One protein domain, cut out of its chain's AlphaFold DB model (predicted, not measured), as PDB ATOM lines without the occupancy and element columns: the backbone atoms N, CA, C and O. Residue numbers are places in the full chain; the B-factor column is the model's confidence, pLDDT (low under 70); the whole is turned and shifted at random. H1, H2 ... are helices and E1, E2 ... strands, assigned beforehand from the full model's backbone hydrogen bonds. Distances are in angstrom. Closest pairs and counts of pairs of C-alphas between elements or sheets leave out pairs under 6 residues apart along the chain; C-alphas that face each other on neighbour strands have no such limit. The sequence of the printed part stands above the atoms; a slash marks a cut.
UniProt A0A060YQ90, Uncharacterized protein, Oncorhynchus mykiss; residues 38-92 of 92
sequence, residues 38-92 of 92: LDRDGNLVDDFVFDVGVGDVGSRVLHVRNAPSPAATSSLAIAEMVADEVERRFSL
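AT A GLANCE: This is residues 38 to 92 of the 92 residues of an uncharacterized protein of Oncorhynchus mykiss (UniProt A0A060YQ90). Along the printed part, residues 38 to 44 curl away from a short two-strand ribbon, E1 and E2, with little H1 in the turn at one end; the long helix H2 runs loosely beside the ribbon, on the side opposite that curl. The 55 residues hold E1, H1, E2, H2 in that order, an antiparallel sheet, mixed class. The whole is loose, radius of gyration of the C-alphas 12.7 A, and flat, spanning 32 by 30 by 14 A.

IN THESE COORDINATES: Find C-alpha 49 at (31.959, -33.809, -0.336); E1 runs from there to 52, 10.3 A. H1 is residues 55 to 58, 5.1 A; E2 is 62 to 66, 12.0 A. H2, residues 75 to 90, runs 22.1 A to (44.356, -22.324, 1.564).

HOW THE PARTS SIT: Look at N 51 and O 63, 2.9 A apart, within hydrogen-bond range: E1 and E2 are antiparallel at 156 degrees. The closest C-alphas of E2 and H2, Leu 62 and Val 86, are 7.0 A apart. H1 and H2 are apart. In H2 every O i to N i+4 pair is within hydrogen-bond range; H1 is too short for one.

THE WHOLE: The C-alphas of Gly 42 and Leu 92 are farthest apart, 35.7 A. The printed part has no cut and no long link; no printed residue is under 70 in pLDDT.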
ATOM      1  N   LEU A  38      28.173 -41.393  -4.247       95.12
ATOM      2  CA  LEU A  38      27.789 -42.634  -3.591       95.12
ATOM      3  C   LEU A  38      28.881 -42.977  -2.578       95.12
ATOM      4  O   LEU A  38      30.066 -42.938  -2.925       95.12
ATOM      5  N   ASP A  39      28.499 -43.291  -1.346       93.56
ATOM      6  CA  ASP A  39      29.449 -43.789  -0.356       93.56
ATOM      7  C   ASP A  39      29.802 -45.272  -0.599       93.56
ATOM      8  O   ASP A  39      29.356 -45.907  -1.559       93.56
ATOM      9  N   ARG A  40      30.659 -45.833   0.263       95.12
ATOM     10  CA  ARG A  40      31.140 -47.219   0.124       95.12
ATOM     11  C   ARG A  40      30.064 -48.265   0.415       95.12
ATOM     12  O   ARG A  40      30.215 -49.399  -0.031       95.12
ATOM     13  N   ASP A  41      29.011 -47.878   1.125       96.75
ATOM     14  CA  ASP A  41      27.888 -48.738   1.492       96.75
ATOM     15  C   ASP A  41      26.749 -48.652   0.461       96.75
ATOM     16  O   ASP A  41      25.778 -49.405   0.527       96.75
ATOM     17  N   GLY A  42      26.885 -47.776  -0.542       95.44
ATOM     18  CA  GLY A  42      25.904 -47.588  -1.602       95.44
ATOM     19  C   GLY A  42      24.824 -46.559  -1.267       95.44
ATOM     20  O   GLY A  42      23.810 -46.511  -1.967       95.44
ATOM     21  N   ASN A  43      25.016 -45.731  -0.237       95.00
ATOM     22  CA  ASN A  43      24.097 -44.638   0.063       95.00
ATOM     23  C   ASN A  43      24.440 -43.401  -0.763       95.00
ATOM     24  O   ASN A  43      25.601 -43.107  -1.060       95.00
ATOM     25  N   LEU A  44      23.398 -42.659  -1.130       92.88
ATOM     26  CA  LEU A  44      23.543 -41.373  -1.793       92.88
ATOM     27  C   LEU A  44      23.976 -40.329  -0.771       92.88
ATOM     28  O   LEU A  44      23.369 -40.218   0.291       92.88
ATOM     29  N   VAL A  45      25.007 -39.557  -1.104       93.62
ATOM     30  CA  VAL A  45      25.444 -38.457  -0.247       93.62
ATOM     31  C   VAL A  45      24.582 -37.230  -0.526       93.62
ATOM     32  O   VAL A  45      24.508 -36.758  -1.664       93.62
ATOM     33  N   ASP A  46      23.948 -36.705   0.518       89.31
ATOM     34  CA  ASP A  46      23.039 -35.560   0.400       89.31
ATOM     35  C   ASP A  46      23.747 -34.200   0.498       89.31
ATOM     36  O   ASP A  46      23.263 -33.223  -0.073       89.31
ATOM     37  N   ASP A  47      24.902 -34.143   1.169       90.62
ATOM     38  CA  ASP A  47      25.626 -32.903   1.482       90.62
ATOM     39  C   ASP A  47      26.985 -32.805   0.760       90.62
ATOM     40  O   ASP A  47      27.372 -33.697  -0.000       90.62
ATOM     41  N   PHE A  48      27.724 -31.713   0.954       92.88
ATOM     42  CA  PHE A  48      29.014 -31.505   0.313       92.88
ATOM     43  C   PHE A  48      30.019 -32.620   0.594       92.88
ATOM     44  O   PHE A  48      30.207 -33.079   1.720       92.88
ATOM     45  N   VAL A  49      30.756 -32.984  -0.454       94.25
ATOM     46  CA  VAL A  49      31.959 -33.809  -0.336       94.25
ATOM     47  C   VAL A  49      33.116 -33.026  -0.922       94.25
ATOM     48  O   VAL A  49      33.304 -33.003  -2.140       94.25
ATOM     49  N   PHE A  50      33.892 -32.396  -0.046       94.75
ATOM     50  CA  PHE A  50      35.117 -31.697  -0.412       94.75
ATOM     51  C   PHE A  50      36.330 -32.610  -0.290       94.75
ATOM     52  O   PHE A  50      36.499 -33.310   0.708       94.75
ATOM     53  N   ASP A  51      37.202 -32.558  -1.286       93.44
ATOM     54  CA  ASP A  51      38.442 -33.328  -1.330       93.44
ATOM     55  C   ASP A  51      39.599 -32.443  -1.805       93.44
ATOM     56  O   ASP A  51      39.382 -31.460  -2.512       93.44
ATOM     57  N   VAL A  52      40.826 -32.767  -1.403       91.44
ATOM     58  CA  VAL A  52      42.036 -32.042  -1.827       91.44
ATOM     59  C   VAL A  52      43.013 -33.046  -2.409       91.44
ATOM     60  O   VAL A  52      43.225 -34.122  -1.850       91.44
ATOM     61  N   GLY A  53      43.593 -32.701  -3.556       88.50
ATOM     62  CA  GLY A  53      44.561 -33.564  -4.216       88.50
ATOM     63  C   GLY A  53      45.856 -33.711  -3.412       88.50
ATOM     64  O   GLY A  53      46.188 -32.910  -2.540       88.50
ATOM     65  N   VAL A  54      46.643 -34.729  -3.748       88.69
ATOM     66  CA  VAL A  54      47.976 -34.956  -3.171       88.69
ATOM     67  C   VAL A  54      49.082 -34.451  -4.106       88.69
ATOM     68  O   VAL A  54      48.902 -34.391  -5.322       88.69
ATOM     69  N   GLY A  55      50.241 -34.099  -3.540       92.06
ATOM     70  CA  GLY A  55      51.406 -33.588  -4.276       92.06
ATOM     71  C   GLY A  55      51.403 -32.069  -4.492       92.06
ATOM     72  O   GLY A  55      50.468 -31.370  -4.093       92.06
ATOM     73  N   ASP A  56      52.454 -31.554  -5.133       92.12
ATOM     74  CA  ASP A  56      52.722 -30.107  -5.253       92.12
ATOM     75  C   ASP A  56      51.605 -29.323  -5.952       92.12
ATOM     76  O   ASP A  56      51.341 -28.165  -5.621       92.12
ATOM     77  N   VAL A  57      50.946 -29.962  -6.924       89.56
ATOM     78  CA  VAL A  57      49.807 -29.394  -7.657       89.56
ATOM     79  C   VAL A  57      48.489 -29.750  -6.977       89.56
ATOM     80  O   VAL A  57      47.645 -28.879  -6.798       89.56
ATOM     81  N   GLY A  58      48.305 -31.010  -6.567       90.62
ATOM     82  CA  GLY A  58      47.042 -31.483  -5.993       90.62
ATOM     83  C   GLY A  58      46.662 -30.760  -4.699       90.62
ATOM     84  O   GLY A  58      45.497 -30.425  -4.506       90.62
ATOM     85  N   SER A  59      47.658 -30.427  -3.875       91.50
ATOM     86  CA  SER A  59      47.487 -29.650  -2.639       91.50
ATOM     87  C   SER A  59      47.001 -28.216  -2.857       91.50
ATOM     88  O   SER A  59      46.722 -27.526  -1.885       91.50
ATOM     89  N   ARG A  60      46.891 -27.759  -4.112       91.81
ATOM     90  CA  ARG A  60      46.401 -26.428  -4.502       91.81
ATOM     91  C   ARG A  60      45.029 -26.481  -5.182       91.81
ATOM     92  O   ARG A  60      44.592 -25.481  -5.744       91.81
ATOM     93  N   VAL A  61      44.373 -27.643  -5.189       94.69
ATOM     94  CA  VAL A  61      43.087 -27.856  -5.864       94.69
ATOM     95  C   VAL A  61      42.054 -28.354  -4.861       94.69
ATOM     96  O   VAL A  61      42.244 -29.391  -4.224       94.69
ATOM     97  N   LEU A  62      40.936 -27.632  -4.754       95.00
ATOM     98  CA  LEU A  62      39.747 -28.087  -4.038       95.00
ATOM     99  C   LEU A  62      38.797 -28.779  -5.020       95.00
ATOM    100  O   LEU A  62      38.325 -28.176  -5.984       95.00
ATOM    101  N   HIS A  63      38.488 -30.045  -4.761       94.94
ATOM    102  CA  HIS A  63      37.495 -30.807  -5.504       94.94
ATOM    103  C   HIS A  63      36.150 -30.778  -4.776       94.94
ATOM    104  O   HIS A  63      36.046 -31.228  -3.635       94.94
ATOM    105  N   VAL A  64      35.100 -30.332  -5.466       94.38
ATOM    106  CA  VAL A  64      33.708 -30.451  -5.007       94.38
ATOM    107  C   VAL A  64      33.099 -31.695  -5.647       94.38
ATOM    108  O   VAL A  64      32.661 -31.667  -6.794       94.38
ATOM    109  N   ARG A  65      33.139 -32.826  -4.938       92.88
ATOM    110  CA  ARG A  65      32.702 -34.133  -5.468       92.88
ATOM    111  C   ARG A  65      31.202 -34.380  -5.308       92.88
ATOM    112  O   ARG A  65      30.653 -35.225  -6.006       92.88
ATOM    113  N   ASN A  66      30.555 -33.660  -4.395       93.75
ATOM    114  CA  ASN A  66      29.106 -33.621  -4.231       93.75
ATOM    115  C   ASN A  66      28.701 -32.228  -3.753       93.75
ATOM    116  O   ASN A  66      29.464 -31.596  -3.020       93.75
ATOM    117  N   ALA A  67      27.512 -31.782  -4.143       91.38
ATOM    118  CA  ALA A  67      26.891 -30.558  -3.656       91.38
ATOM    119  C   ALA A  67      25.405 -30.825  -3.353       91.38
ATOM    120  O   ALA A  67      24.777 -31.643  -4.047       91.38
ATOM    121  N   PRO A  68      24.831 -30.139  -2.351       87.75
ATOM    122  CA  PRO A  68      23.450 -30.342  -1.949       87.75
ATOM    123  C   PRO A  68      22.457 -29.883  -3.024       87.75
ATOM    124  O   PRO A  68      22.748 -29.076  -3.911       87.75
ATOM    125  N   SER A  69      21.242 -30.422  -2.946       83.56
ATOM    126  CA  SER A  69      20.129 -30.051  -3.825       83.56
ATOM    127  C   SER A  69      19.303 -28.898  -3.235       83.56
ATOM    128  O   SER A  69      19.122 -28.870  -2.020       83.56
ATOM    129  N   PRO A  70      18.688 -28.025  -4.064       82.19
ATOM    130  CA  PRO A  70      18.822 -27.922  -5.521       82.19
ATOM    131  C   PRO A  70      19.987 -27.005  -5.938       82.19
ATOM    132  O   PRO A  70      19.942 -25.793  -5.736       82.19
ATOM    133  N   ALA A  71      20.994 -27.575  -6.610       79.00
ATOM    134  CA  ALA A  71      22.234 -26.864  -6.938       79.00
ATOM    135  C   ALA A  71      22.046 -25.643  -7.858       79.00
ATOM    136  O   ALA A  71      22.727 -24.638  -7.695       79.00
ATOM    137  N   ALA A  72      21.111 -25.708  -8.813       81.38
ATOM    138  CA  ALA A  72      20.864 -24.596  -9.731       81.38
ATOM    139  C   ALA A  72      20.219 -23.392  -9.019       81.38
ATOM    140  O   ALA A  72      20.656 -22.256  -9.197       81.38
ATOM    141  N   THR A  73      19.202 -23.645  -8.189       88.31
ATOM    142  CA  THR A  73      18.446 -22.589  -7.500       88.31
ATOM    143  C   THR A  73      19.241 -21.975  -6.350       88.31
ATOM    144  O   THR A  73      19.193 -20.765  -6.162       88.31
ATOM    145  N   SER A  74      20.014 -22.781  -5.620       90.00
ATOM    146  CA  SER A  74      20.840 -22.328  -4.490       90.00
ATOM    147  C   SER A  74      22.293 -22.048  -4.888       90.00
ATOM    148  O   SER A  74      23.183 -22.101  -4.045       90.00
ATOM    149  N   SER A  75      22.551 -21.771  -6.168       92.31
ATOM    150  CA  SER A  75      23.909 -21.682  -6.723       92.31
ATOM    151  C   SER A  75      24.784 -20.629  -6.041       92.31
ATOM    152  O   SER A  75      25.956 -20.900  -5.801       92.31
ATOM    153  N   LEU A  76      24.228 -19.471  -5.669       94.94
ATOM    154  CA  LEU A  76      24.979 -18.414  -4.977       94.94
ATOM    155  C   LEU A  76      25.334 -18.788  -3.533       94.94
ATOM    156  O   LEU A  76      26.477 -18.618  -3.133       94.94
ATOM    157  N   ALA A  77      24.397 -19.365  -2.779       93.56
ATOM    158  CA  ALA A  77      24.670 -19.834  -1.417       93.56
ATOM    159  C   ALA A  77      25.661 -21.015  -1.410       93.56
ATOM    160  O   ALA A  77      26.524 -21.119  -0.545       93.56
ATOM    161  N   ILE A  78      25.572 -21.900  -2.409       93.50
ATOM    162  CA  ILE A  78      26.559 -22.963  -2.629       93.50
ATOM    163  C   ILE A  78      27.928 -22.365  -2.956       93.50
ATOM    164  O   ILE A  78      28.928 -22.852  -2.440       93.50
ATOM    165  N   ALA A  79      27.984 -21.319  -3.783       94.69
ATOM    166  CA  ALA A  79      29.236 -20.650  -4.118       94.69
ATOM    167  C   ALA A  79      29.890 -19.998  -2.892       94.69
ATOM    168  O   ALA A  79      31.100 -20.121  -2.744       94.69
ATOM    169  N   GLU A  80      29.106 -19.378  -2.006       95.81
ATOM    170  CA  GLU A  80      29.586 -18.821  -0.735       95.81
ATOM    171  C   GLU A  80      30.217 -19.911   0.144       95.81
ATOM    172  O   GLU A  80      31.382 -19.804   0.506       95.81
ATOM    173  N   MET A  81      29.532 -21.044   0.344       94.69
ATOM    174  CA  MET A  81      30.097 -22.172   1.104       94.69
ATOM    175  C   MET A  81      31.376 -22.747   0.480       94.69
ATOM    176  O   MET A  81      32.283 -23.179   1.191       94.69
ATOM    177  N   VAL A  82      31.457 -22.787  -0.853       95.50
ATOM    178  CA  VAL A  82      32.675 -23.223  -1.547       95.50
ATOM    179  C   VAL A  82      33.798 -22.200  -1.354       95.50
ATOM    180  O   VAL A  82      34.937 -22.611  -1.151       95.50
ATOM    181  N   ALA A  83      33.503 -20.899  -1.400       96.62
ATOM    182  CA  ALA A  83      34.483 -19.838  -1.179       96.62
ATOM    183  C   ALA A  83      35.043 -19.879   0.251       96.62
ATOM    184  O   ALA A  83      36.262 -19.919   0.412       96.62
ATOM    185  N   ASP A  84      34.176 -20.005   1.257       96.12
ATOM    186  CA  ASP A  84      34.574 -20.152   2.662       96.12
ATOM    187  C   ASP A  84      35.490 -21.371   2.863       96.12
ATOM    188  O   ASP A  84      36.499 -21.318   3.573       96.12
ATOM    189  N   GLU A  85      35.175 -22.492   2.207       95.38
ATOM    190  CA  GLU A  85      36.000 -23.699   2.271       95.38
ATOM    191  C   GLU A  85      37.376 -23.494   1.614       95.38
ATOM    192  O   GLU A  85      38.383 -23.993   2.125       95.38
ATOM    193  N   VAL A  86      37.444 -22.748   0.507       95.69
ATOM    194  CA  VAL A  86      38.704 -22.371  -0.155       95.69
ATOM    195  C   VAL A  86      39.549 -21.485   0.766       95.69
ATOM    196  O   VAL A  86      40.721 -21.803   0.979       95.69
ATOM    197  N   GLU A  87      38.976 -20.431   1.353       95.75
ATOM    198  CA  GLU A  87      39.673 -19.546   2.299       95.75
ATOM    199  C   GLU A  87      40.239 -20.342   3.477       95.75
ATOM    200  O   GLU A  87      41.434 -20.281   3.774       95.75
ATOM    201  N   ARG A  88      39.407 -21.193   4.086       93.25
ATOM    202  CA  ARG A  88      39.800 -22.027   5.224       93.25
ATOM    203  C   ARG A  88      40.931 -22.997   4.884       93.25
ATOM    204  O   ARG A  88      41.821 -23.207   5.708       93.25
ATOM    205  N   ARG A  89      40.893 -23.639   3.710       91.12
ATOM    206  CA  ARG A  89      41.890 -24.658   3.333       91.12
ATOM    207  C   ARG A  89      43.203 -24.075   2.837       91.12
ATOM    208  O   ARG A  89      44.238 -24.701   3.057       91.12
ATOM    209  N   PHE A  90      43.168 -22.922   2.175       93.12
ATOM    210  CA  PHE A  90      44.356 -22.324   1.564       93.12
ATOM    211  C   PHE A  90      44.876 -21.088   2.302       93.12
ATOM    212  O   PHE A  90      45.923 -20.574   1.915       93.12
ATOM    213  N   SER A  91      44.211 -20.666   3.387       89.69
ATOM    214  CA  SER A  91      44.593 -19.499   4.199       89.69
ATOM    215  C   SER A  91      44.744 -18.229   3.355       89.69
ATOM    216  O   SER A  91      45.771 -17.550   3.434       89.69
ATOM    217  N   LEU A  92      43.748 -17.980   2.500       83.62
ATOM    218  CA  LEU A  92      43.666 -16.795   1.639       83.62
ATOM    219  C   LEU A  92      43.159 -15.564   2.394       83.62
ATOM    220  O   LEU A  92      42.490 -15.746   3.434       83.62
TER     221      LEU A  92